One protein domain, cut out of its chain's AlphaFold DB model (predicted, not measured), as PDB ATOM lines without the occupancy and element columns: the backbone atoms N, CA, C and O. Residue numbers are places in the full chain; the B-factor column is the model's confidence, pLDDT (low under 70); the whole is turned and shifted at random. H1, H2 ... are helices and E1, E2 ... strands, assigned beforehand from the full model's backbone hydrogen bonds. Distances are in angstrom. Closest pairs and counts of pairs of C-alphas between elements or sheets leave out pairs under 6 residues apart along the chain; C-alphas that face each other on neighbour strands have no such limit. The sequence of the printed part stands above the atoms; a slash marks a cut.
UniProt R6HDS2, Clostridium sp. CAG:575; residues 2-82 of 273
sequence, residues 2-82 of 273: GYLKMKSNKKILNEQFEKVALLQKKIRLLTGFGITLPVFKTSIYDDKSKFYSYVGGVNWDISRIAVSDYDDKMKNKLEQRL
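Overview. This is residues 2 to 82 of the 273 residues of a protein of Clostridium sp. CAG:575 (UniProt R6HDS2). One long helix, H1, makes the length of a loose rod; the hairpin E1 and E2 runs beside part of it, and short H2 meets its last residues at a corner. The 81 printed residues hold H1, E1, E2 and H2 in that order, mixed helices and strands, with one antiparallel sheet, E1 - E2. The whole is only just loose, close to extended, with a radius of gyration of the C-alphas of 17.3 A and spans of 53 by 21 by 17 A.

Along the chain. Find C-alpha 2 at (51.842, -31.839, -14.463); from there H1, residues 2 to 31, runs 43.4 A. E1 is residues 39 to 45, E2 51 to 58. H2, residues 72 to 82, ends at C-alpha 82, (39.234, -56.080, 19.044).

Arrangement. In the hairpin, look at N 42 and O 55, 2.8 A apart. H1 and E2 are near each other. H1, with residues 27 to 31 alone, touches H2 at a steep tilt of 58 degrees, opposite ways; C-alphas 31 and 81 are closest, 5.2 A. E1 and H2 are apart. In H1 and H2 every O i to N i+4 pair is within hydrogen-bond range.

Size, cuts and confidence. C-alphas 2 and 73 are farthest apart, 53.6 A. The printed part has no cut; the link E2 to H2 is long. Residues 2 to 9 and 57 to 68 have pLDDT under 70.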
ATOM      1  N   GLY A   2      51.230 -31.531 -15.776       52.59
ATOM      2  CA  GLY A   2      51.842 -31.839 -14.463       52.59
ATOM      3  C   GLY A   2      51.102 -31.310 -13.218       52.59
ATOM      4  O   GLY A   2      50.977 -32.025 -12.229       52.59
ATOM      5  N   TYR A   3      50.529 -30.103 -13.273       49.97
ATOM      6  CA  TYR A   3      49.876 -29.462 -12.117       49.97
ATOM      7  C   TYR A   3      48.581 -30.165 -11.651       49.97
ATOM      8  O   TYR A   3      48.324 -30.285 -10.453       49.97
ATOM      9  N   LEU A   4      47.781 -30.686 -12.591       46.94
ATOM     10  CA  LEU A   4      46.546 -31.429 -12.294       46.94
ATOM     11  C   LEU A   4      46.840 -32.797 -11.657       46.94
ATOM     12  O   LEU A   4      46.185 -33.174 -10.686       46.94
ATOM     13  N   LYS A   5      47.879 -33.497 -12.134       56.44
ATOM     14  CA  LYS A   5      48.338 -34.777 -11.570       56.44
ATOM     15  C   LYS A   5      48.856 -34.605 -10.134       56.44
ATOM     16  O   LYS A   5      48.539 -35.408  -9.261       56.44
ATOM     17  N   MET A   6      49.558 -33.502  -9.860       58.78
ATOM     18  CA  MET A   6      50.055 -33.155  -8.521       58.78
ATOM     19  C   MET A   6      48.921 -32.829  -7.531       58.78
ATOM     20  O   MET A   6      48.942 -33.296  -6.392       58.78
ATOM     21  N   LYS A   7      47.891 -32.082  -7.966       62.00
ATOM     22  CA  LYS A   7      46.681 -31.819  -7.162       62.00
ATOM     23  C   LYS A   7      45.901 -33.101  -6.851       62.00
ATOM     24  O   LYS A   7      45.492 -33.288  -5.708       62.00
ATOM     25  N   SER A   8      45.734 -33.982  -7.838       68.00
ATOM     26  CA  SER A   8      45.049 -35.270  -7.666       68.00
ATOM     27  C   SER A   8      45.776 -36.175  -6.666       68.00
ATOM     28  O   SER A   8      45.159 -36.686  -5.736       68.00
ATOM     29  N   ASN A   9      47.099 -36.307  -6.791       67.25
ATOM     30  CA  ASN A   9      47.904 -37.125  -5.880       67.25
ATOM     31  C   ASN A   9      47.894 -36.584  -4.442       67.25
ATOM     32  O   ASN A   9      47.789 -37.360  -3.495       67.25
ATOM     33  N   LYS A  10      47.929 -35.255  -4.269       70.25
ATOM     34  CA  LYS A  10      47.798 -34.615  -2.951       70.25
ATOM     35  C   LYS A  10      46.453 -34.933  -2.296       70.25
ATOM     36  O   LYS A  10      46.416 -35.187  -1.095       70.25
ATOM     37  N   LYS A  11      45.365 -34.916  -3.075       76.25
ATOM     38  CA  LYS A  11      44.022 -35.241  -2.585       76.25
ATOM     39  C   LYS A  11      43.942 -36.699  -2.126       76.25
ATOM     40  O   LYS A  11      43.591 -36.935  -0.978       76.25
ATOM     41  N   ILE A  12      44.373 -37.639  -2.971       78.88
ATOM     42  CA  ILE A  12      44.398 -39.075  -2.644       78.88
ATOM     43  C   ILE A  12      45.220 -39.324  -1.377       78.88
ATOM     44  O   ILE A  12      44.781 -40.040  -0.486       78.88
ATOM     45  N   LEU A  13      46.403 -38.716  -1.264       75.38
ATOM     46  CA  LEU A  13      47.245 -38.915  -0.091       75.38
ATOM     47  C   LEU A  13      46.596 -38.374   1.188       75.38
ATOM     48  O   LEU A  13      46.634 -39.045   2.214       75.38
ATOM     49  N   ASN A  14      45.998 -37.181   1.137       78.00
ATOM     50  CA  ASN A  14      45.277 -36.625   2.282       78.00
ATOM     51  C   ASN A  14      44.156 -37.564   2.742       78.00
ATOM     52  O   ASN A  14      44.088 -37.872   3.927       78.00
ATOM     53  N   GLU A  15      43.362 -38.086   1.803       83.88
ATOM     54  CA  GLU A  15      42.297 -39.050   2.096       83.88
ATOM     55  C   GLU A  15      42.842 -40.324   2.770       83.88
ATOM     56  O   GLU A  15      42.214 -40.862   3.682       83.88
ATOM     57  N   GLN A  16      44.024 -40.812   2.376       83.44
ATOM     58  CA  GLN A  16      44.647 -41.967   3.037       83.44
ATOM     59  C   GLN A  16      45.092 -41.647   4.469       83.44
ATOM     60  O   GLN A  16      44.844 -42.443   5.373       83.44
ATOM     61  N   PHE A  17      45.703 -40.484   4.708       82.38
ATOM     62  CA  PHE A  17      46.097 -40.082   6.064       82.38
ATOM     63  C   PHE A  17      44.893 -39.846   6.978       82.38
ATOM     64  O   PHE A  17      44.952 -40.199   8.154       82.38
ATOM     65  N   GLU A  18      43.792 -39.318   6.448       84.69
ATOM     66  CA  GLU A  18      42.533 -39.192   7.187       84.69
ATOM     67  C   GLU A  18      41.989 -40.566   7.601       84.69
ATOM     68  O   GLU A  18      41.629 -40.760   8.763       84.69
ATOM     69  N   LYS A  19      42.014 -41.555   6.696       87.19
ATOM     70  CA  LYS A  19      41.625 -42.941   7.010       87.19
ATOM     71  C   LYS A  19      42.534 -43.585   8.055       87.19
ATOM     72  O   LYS A  19      42.038 -44.242   8.967       87.19
ATOM     73  N   VAL A  20      43.849 -43.385   7.956       86.88
ATOM     74  CA  VAL A  20      44.823 -43.885   8.942       86.88
ATOM     75  C   VAL A  20      44.576 -43.252  10.313       86.88
ATOM     76  O   VAL A  20      44.506 -43.965  11.313       86.88
ATOM     77  N   ALA A  21      44.380 -41.932  10.372       85.50
ATOM     78  CA  ALA A  21      44.088 -41.226  11.617       85.50
ATOM     79  C   ALA A  21      42.777 -41.714  12.255       85.50
ATOM     80  O   ALA A  21      42.712 -41.916  13.470       85.50
ATOM     81  N   LEU A  22      41.748 -41.958  11.440       90.00
ATOM     82  CA  LEU A  22      40.475 -42.504  11.898       90.00
ATOM     83  C   LEU A  22      40.611 -43.943  12.411       90.00
ATOM     84  O   LEU A  22      40.072 -44.271  13.469       90.00
ATOM     85  N   LEU A  23      41.381 -44.784  11.717       90.25
ATOM     86  CA  LEU A  23      41.665 -46.150  12.146       90.25
ATOM     87  C   LEU A  23      42.411 -46.171  13.485       90.25
ATOM     88  O   LEU A  23      42.005 -46.890  14.396       90.25
ATOM     89  N   GLN A  24      43.453 -45.348  13.637       88.69
ATOM     90  CA  GLN A  24      44.195 -45.212  14.892       88.69
ATOM     91  C   GLN A  24      43.284 -44.747  16.033       88.69
ATOM     92  O   GLN A  24      43.279 -45.348  17.108       88.69
ATOM     93  N   LYS A  25      42.463 -43.717  15.788       91.06
ATOM     94  CA  LYS A  25      41.444 -43.238  16.734       91.06
ATOM     95  C   LYS A  25      40.527 -44.378  17.184       91.06
ATOM     96  O   LYS A  25      40.357 -44.592  18.384       91.06
ATOM     97  N   LYS A  26      39.967 -45.123  16.229       92.88
ATOM     98  CA  LYS A  26      39.041 -46.226  16.494       92.88
ATOM     99  C   LYS A  26      39.708 -47.348  17.284       92.88
ATOM    100  O   LYS A  26      39.161 -47.770  18.295       92.88
ATOM    101  N   ILE A  27      40.893 -47.802  16.881       91.94
ATOM    102  CA  ILE A  27      41.614 -48.876  17.579       91.94
ATOM    103  C   ILE A  27      41.942 -48.462  19.017       91.94
ATOM    104  O   ILE A  27      41.744 -49.254  19.938       91.94
ATOM    105  N   ARG A  28      42.376 -47.220  19.250       92.56
ATOM    106  CA  ARG A  28      42.643 -46.720  20.608       92.56
ATOM    107  C   ARG A  28      41.382 -46.675  21.466       92.56
ATOM    108  O   ARG A  28      41.426 -47.110  22.610       92.56
ATOM    109  N   LEU A  29      40.253 -46.223  20.915       95.44
ATOM    110  CA  LEU A  29      38.961 -46.235  21.611       95.44
ATOM    111  C   LEU A  29      38.478 -47.662  21.914       95.44
ATOM    112  O   LEU A  29      38.088 -47.965  23.041       95.44
ATOM    113  N   LEU A  30      38.537 -48.561  20.934       93.56
ATOM    114  CA  LEU A  30      38.100 -49.945  21.099       93.56
ATOM    115  C   LEU A  30      38.965 -50.689  22.108       93.56
ATOM    116  O   LEU A  30      38.439 -51.386  22.967       93.56
ATOM    117  N   THR A  31      40.282 -50.530  22.052       91.94
ATOM    118  CA  THR A  31      41.211 -51.384  22.799       91.94
ATOM    119  C   THR A  31      41.683 -50.757  24.107       91.94
ATOM    120  O   THR A  31      41.950 -51.469  25.073       91.94
ATOM    121  N   GLY A  32      41.736 -49.429  24.191       92.19
ATOM    122  CA  GLY A  32      42.345 -48.708  25.304       92.19
ATOM    123  C   GLY A  32      43.861 -48.816  25.383       92.19
ATOM    124  O   GLY A  32      44.422 -48.472  26.418       92.19
ATOM    125  N   PHE A  33      44.511 -49.272  24.315       89.31
ATOM    126  CA  PHE A  33      45.963 -49.335  24.201       89.31
ATOM    127  C   PHE A  33      46.471 -48.239  23.264       89.31
ATOM    128  O   PHE A  33      45.789 -47.871  22.307       89.31
ATOM    129  N   GLY A  34      47.683 -47.741  23.526       85.12
ATOM    130  CA  GLY A  34      48.349 -46.678  22.761       85.12
ATOM    131  C   GLY A  34      48.858 -47.110  21.391       85.12
ATOM    132  O   GLY A  34      49.981 -46.790  21.026       85.12
ATOM    133  N   ILE A  35      48.047 -47.855  20.641       83.00
ATOM    134  CA  ILE A  35      48.397 -48.352  19.314       83.00
ATOM    135  C   ILE A  35      48.525 -47.154  18.371       83.00
ATOM    136  O   ILE A  35      47.589 -46.366  18.219       83.00
ATOM    137  N   THR A  36      49.695 -47.023  17.757       78.44
ATOM    138  CA  THR A  36      50.031 -45.965  16.803       78.44
ATOM    139  C   THR A  36      50.376 -46.615  15.479       78.44
ATOM    140  O   THR A  36      51.171 -47.551  15.434       78.44
ATOM    141  N   LEU A  37      49.770 -46.134  14.396       80.50
ATOM    142  CA  LEU A  37      50.106 -46.604  13.062       80.50
ATOM    143  C   LEU A  37      51.372 -45.862  12.613       80.50
ATOM    144  O   LEU A  37      51.368 -44.631  12.626       80.50
ATOM    145  N   PRO A  38      52.448 -46.566  12.224       77.06
ATOM    146  CA  PRO A  38      53.761 -45.969  11.980       77.06
ATOM    147  C   PRO A  38      53.830 -45.151  10.679       77.06
ATOM    148  O   PRO A  38      54.841 -45.179  10.001       77.06
ATOM    149  N   VAL A  39      52.787 -44.435  10.268       79.88
ATOM    150  CA  VAL A  39      52.739 -43.720   8.984       79.88
ATOM    151  C   VAL A  39      52.905 -42.220   9.219       79.88
ATOM    152  O   VAL A  39      52.182 -41.635  10.022       79.88
ATOM    153  N   PHE A  40      53.820 -41.569   8.497       76.56
ATOM    154  CA  PHE A  40      54.066 -40.128   8.615       76.56
ATOM    155  C   PHE A  40      54.000 -39.411   7.268       76.56
ATOM    156  O   PHE A  40      54.255 -39.992   6.212       76.56
ATOM    157  N   LYS A  41      53.693 -38.112   7.331       78.56
ATOM    158  CA  LYS A  41      53.705 -37.193   6.194       78.56
ATOM    159  C   LYS A  41      54.469 -35.930   6.561       78.56
ATOM    160  O   LYS A  41      53.997 -35.135   7.369       78.56
ATOM    161  N   THR A  42      55.586 -35.697   5.890       79.31
ATOM    162  CA  THR A  42      56.358 -34.458   6.009       79.31
ATOM    163  C   THR A  42      56.063 -33.578   4.806       79.31
ATOM    164  O   THR A  42      56.278 -33.985   3.666       79.31
ATOM    165  N   SER A  43      55.549 -32.372   5.048       83.88
ATOM    166  CA  SER A  43      55.379 -31.365   3.993       83.88
ATOM    167  C   SER A  43      56.663 -30.547   3.872       83.88
ATOM    168  O   SER A  43      57.177 -30.067   4.876       83.88
ATOM    169  N   ILE A  44      57.171 -30.406   2.652       83.69
ATOM    170  CA  ILE A  44      58.396 -29.680   2.315       83.69
ATOM    171  C   ILE A  44      57.989 -28.352   1.683       83.69
ATOM    172  O   ILE A  44      57.197 -28.322   0.735       83.69
ATOM    173  N   TYR A  45      58.546 -27.268   2.204       87.94
ATOM    174  CA  TYR A  45      58.327 -25.906   1.731       87.94
ATOM    175  C   TYR A  45      59.652 -25.340   1.213       87.94
ATOM    176  O   TYR A  45      60.714 -25.759   1.673       87.94
ATOM    177  N   ASP A  46      59.588 -24.438   0.236       88.81
ATOM    178  CA  ASP A  46      60.757 -23.672  -0.196       88.81
ATOM    179  C   ASP A  46      61.118 -22.568   0.819       88.81
ATOM    180  O   ASP A  46      60.442 -22.367   1.834       88.81
ATOM    181  N   ASP A  47      62.193 -21.838   0.533       91.12
ATOM    182  CA  ASP A  47      62.694 -20.698   1.310       91.12
ATOM    183  C   ASP A  47      61.671 -19.557   1.469       91.12
ATOM    184  O   ASP A  47      61.804 -18.710   2.352       91.12
ATOM    185  N   LYS A  48      60.609 -19.557   0.657       91.62
ATOM    186  CA  LYS A  48      59.506 -18.588   0.676       91.62
ATOM    187  C   LYS A  48      58.241 -19.152   1.321       91.62
ATOM    188  O   LYS A  48      57.161 -18.586   1.148       91.62
ATOM    189  N   SER A  49      58.345 -20.257   2.066       84.75
ATOM    190  CA  SER A  49      57.214 -20.963   2.694       84.75
ATOM    191  C   SER A  49      56.157 -21.463   1.701       84.75
ATOM    192  O   SER A  49      55.040 -21.819   2.088       84.75
ATOM    193  N   LYS A  50      56.478 -21.525   0.406       85.12
ATOM    194  CA  LYS A  50      55.579 -22.076  -0.599       85.12
ATOM    195  C   LYS A  50      55.756 -23.586  -0.626       85.12
ATOM    196  O   LYS A  50      56.863 -24.114  -0.629       85.12
ATOM    197  N   PHE A  51      54.635 -24.301  -0.640       81.12
ATOM    198  CA  PHE A  51      54.638 -25.759  -0.697       81.12
ATOM    199  C   PHE A  51      55.417 -26.253  -1.930       81.12
ATOM    200  O   PHE A  51      55.036 -25.943  -3.062       81.12
ATOM    201  N   TYR A  52      56.462 -27.046  -1.692       82.38
ATOM    202  CA  TYR A  52      57.327 -27.623  -2.718       82.38
ATOM    203  C   TYR A  52      56.942 -29.079  -3.002       82.38
ATOM    204  O   TYR A  52      56.587 -29.428  -4.127       82.38
ATOM    205  N   SER A  53      56.960 -29.930  -1.974       79.69
ATOM    206  CA  SER A  53      56.669 -31.362  -2.098       79.69
ATOM    207  C   SER A  53      56.234 -31.960  -0.755       79.69
ATOM    208  O   SER A  53      56.112 -31.260   0.245       79.69
ATOM    209  N   TYR A  54      55.979 -33.261  -0.709       77.19
ATOM    210  CA  TYR A  54      55.855 -34.011   0.536       77.19
ATOM    211  C   TYR A  54      56.655 -35.308   0.440       77.19
ATOM    212  O   TYR A  54      56.858 -35.846  -0.647       77.19
ATOM    213  N   VAL A  55      57.039 -35.845   1.593       76.50
ATOM    214  CA  VAL A  55      57.518 -37.221   1.733       76.50
ATOM    215  C   VAL A  55      56.573 -37.934   2.687       76.50
ATOM    216  O   VAL A  55      56.295 -37.445   3.781       76.50
ATOM    217  N   GLY A  56      56.024 -39.056   2.232       72.06
ATOM    218  CA  GLY A  56      55.280 -39.989   3.066       72.06
ATOM    219  C   GLY A  56      56.127 -41.229   3.299       72.06
ATOM    220  O   GLY A  56      56.847 -41.651   2.395       72.06
ATOM    221  N   GLY A  57      56.048 -41.810   4.487       68.81
ATOM    222  CA  GLY A  57      56.799 -43.014   4.808       68.81
ATOM    223  C   GLY A  57      56.188 -43.780   5.965       68.81
ATOM    224  O   GLY A  57      55.247 -43.316   6.616       68.81
ATOM    225  N   VAL A  58      56.743 -44.964   6.202       68.19
ATOM    226  CA  VAL A  58      56.478 -45.745   7.403       68.19
ATOM    227  C   VAL A  58      57.697 -45.616   8.308       68.19
ATOM    228  O   VAL A  58      58.806 -45.929   7.889       68.19
ATOM    229  N   ASN A  59      57.510 -45.111   9.521       63.16
ATOM    230  CA  ASN A  59      58.524 -45.097  10.558       63.16
ATOM    231  C   ASN A  59      58.231 -46.235  11.538       63.16
ATOM    232  O   ASN A  59      57.517 -46.057  12.526       63.16
ATOM    233  N   TRP A  60      58.769 -47.414  11.229       52.88
ATOM    234  CA  TRP A  60      58.623 -48.606  12.061       52.88
ATOM    235  C   TRP A  60      59.167 -48.405  13.485       52.88
ATOM    236  O   TRP A  60      58.631 -49.012  14.408       52.88
ATOM    237  N   ASP A  61      60.104 -47.472  13.686       47.16
ATOM    238  CA  ASP A  61      60.656 -47.120  15.001       47.16
ATOM    239  C   ASP A  61      59.661 -46.332  15.885       47.16
ATOM    240  O   ASP A  61      59.845 -46.230  17.099       47.16
ATOM    241  N   ILE A  62      58.580 -45.780  15.310       49.88
ATOM    242  CA  ILE A  62      57.499 -45.097  16.056       49.88
ATOM    243  C   ILE A  62      56.468 -46.089  16.605       49.88
ATOM    244  O   ILE A  62      55.759 -45.759  17.563       49.88
ATOM    245  N   SER A  63      56.390 -47.314  16.068       49.66
ATOM    246  CA  SER A  63      55.574 -48.367  16.677       49.66
ATOM    247  C   SER A  63      56.272 -48.878  17.938       49.66
ATOM    248  O   SER A  63      56.838 -49.963  17.964       49.66
ATOM    249  N   ARG A  64      56.210 -48.082  19.009       52.81
ATOM    250  CA  ARG A  64      56.802 -48.351  20.330       52.81
ATOM    251  C   ARG A  64      56.215 -49.556  21.068       52.81
ATOM    252  O   ARG A  64      56.528 -49.746  22.233       52.81
ATOM    253  N   ILE A  65      55.311 -50.293  20.437       60.16
ATOM    254  CA  ILE A  65      54.596 -51.401  21.047       60.16
ATOM    255  C   ILE A  65      54.976 -52.668  20.293       60.16
ATOM    256  O   ILE A  65      54.440 -52.952  19.218       60.16
ATOM    257  N   ALA A  66      55.901 -53.429  20.864       62.69
ATOM    258  CA  ALA A  66      56.159 -54.798  20.469       62.69
ATOM    259  C   ALA A  66      55.148 -55.730  21.155       62.69
ATOM    260  O   ALA A  66      54.702 -55.490  22.273       62.69
ATOM    261  N   VAL A  67      54.795 -56.848  20.509       65.75
ATOM    262  CA  VAL A  67      53.907 -57.863  21.118       65.75
ATOM    263  C   VAL A  67      54.487 -58.409  22.433       65.75
ATOM    264  O   VAL A  67      53.736 -58.822  23.316       65.75
ATOM    265  N   SER A  68      55.816 -58.385  22.572       68.69
ATOM    266  CA  SER A  68      56.544 -58.732  23.795       68.69
ATOM    267  C   SER A  68      56.268 -57.794  24.968       68.69
ATOM    268  O   SER A  68      56.430 -58.217  26.108       68.69
ATOM    269  N   ASP A  69      55.825 -56.562  24.710       72.69
ATOM    270  CA  ASP A  69      55.522 -55.574  25.752       72.69
ATOM    271  C   ASP A  69      54.180 -55.868  26.443       72.69
ATOM    272  O   ASP A  69      53.837 -55.253  27.452       72.69
ATOM    273  N   TYR A  70      53.410 -56.818  25.902       80.00
ATOM    274  CA  TYR A  70      52.144 -57.260  26.460       80.00
ATOM    275  C   TYR A  70      52.303 -58.553  27.255       80.00
ATOM    276  O   TYR A  70      52.654 -59.606  26.709       80.00
ATOM    277  N   ASP A  71      51.936 -58.493  28.535       86.94
ATOM    278  CA  ASP A  71      51.689 -59.699  29.318       86.94
ATOM    279  C   ASP A  71      50.449 -60.454  28.788       86.94
ATOM    280  O   ASP A  71      49.657 -59.947  27.980       86.94
ATOM    281  N   ASP A  72      50.260 -61.695  29.234       87.88
ATOM    282  CA  ASP A  72      49.144 -62.526  28.768       87.88
ATOM    283  C   ASP A  72      47.781 -61.913  29.107       87.88
ATOM    284  O   ASP A  72      46.806 -62.082  28.372       87.88
ATOM    285  N   LYS A  73      47.693 -61.140  30.192       87.06
ATOM    286  CA  LYS A  73      46.465 -60.444  30.574       87.06
ATOM    287  C   LYS A  73      46.140 -59.323  29.584       87.06
ATOM    288  O   LYS A  73      44.979 -59.170  29.202       87.06
ATOM    289  N   MET A  74      47.132 -58.555  29.147       87.31
ATOM    290  CA  MET A  74      46.999 -57.497  28.151       87.31
ATOM    291  C   MET A  74      46.659 -58.077  26.781       87.31
ATOM    292  O   MET A  74      45.761 -57.547  26.131       87.31
ATOM    293  N   LYS A  75      47.291 -59.188  26.377       87.44
ATOM    294  CA  LYS A  75      46.966 -59.894  25.126       87.44
ATOM    295  C   LYS A  75      45.516 -60.371  25.107       87.44
ATOM    296  O   LYS A  75      44.780 -60.016  24.192       87.44
ATOM    297  N   ASN A  76      45.073 -61.063  26.160       86.81
ATOM    298  CA  ASN A  76      43.680 -61.508  26.297       86.81
ATOM    299  C   ASN A  76      42.691 -60.328  26.262       86.81
ATOM    300  O   ASN A  76      41.641 -60.386  25.621       86.81
ATOM    301  N   LYS A  77      43.033 -59.224  26.938       88.81
ATOM    302  CA  LYS A  77      42.229 -57.995  26.959       88.81
ATOM    303  C   LYS A  77      42.169 -57.326  25.582       88.81
ATOM    304  O   LYS A  77      41.115 -56.819  25.202       88.81
ATOM    305  N   LEU A  78      43.275 -57.306  24.843       89.25
ATOM    306  CA  LEU A  78      43.343 -56.781  23.483       89.25
ATOM    307  C   LEU A  78      42.493 -57.627  22.531       89.25
ATOM    308  O   LEU A  78      41.662 -57.070  21.818       89.25
ATOM    309  N   GLU A  79      42.647 -58.952  22.574       85.50
ATOM    310  CA  GLU A  79      41.876 -59.900  21.766       85.50
ATOM    311  C   GLU A  79      40.372 -59.724  21.983       85.50
ATOM    312  O   GLU A  79      39.636 -59.515  21.024       85.50
ATOM    313  N   GLN A  80      39.924 -59.702  23.242       86.44
ATOM    314  CA  GLN A  80      38.523 -59.457  23.588       86.44
ATOM    315  C   GLN A  80      38.018 -58.128  23.006       86.44
ATOM    316  O   GLN A  80      36.933 -58.051  22.434       86.44
ATOM    317  N   ARG A  81      38.800 -57.055  23.154       91.06
ATOM    318  CA  ARG A  81      38.376 -55.703  22.776       91.06
ATOM    319  C   ARG A  81      38.385 -55.452  21.272       91.06
ATOM    320  O   ARG A  81      37.623 -54.604  20.817       91.06
ATOM    321  N   LEU A  82      39.207 -56.168  20.508       89.12
ATOM    322  CA  LEU A  82      39.234 -56.080  19.044       89.12
ATOM    323  C   LEU A  82      38.003 -56.711  18.382       89.12
ATOM    324  O   LEU A  82      37.723 -56.401  17.227       89.12
TER     325      LEU A  82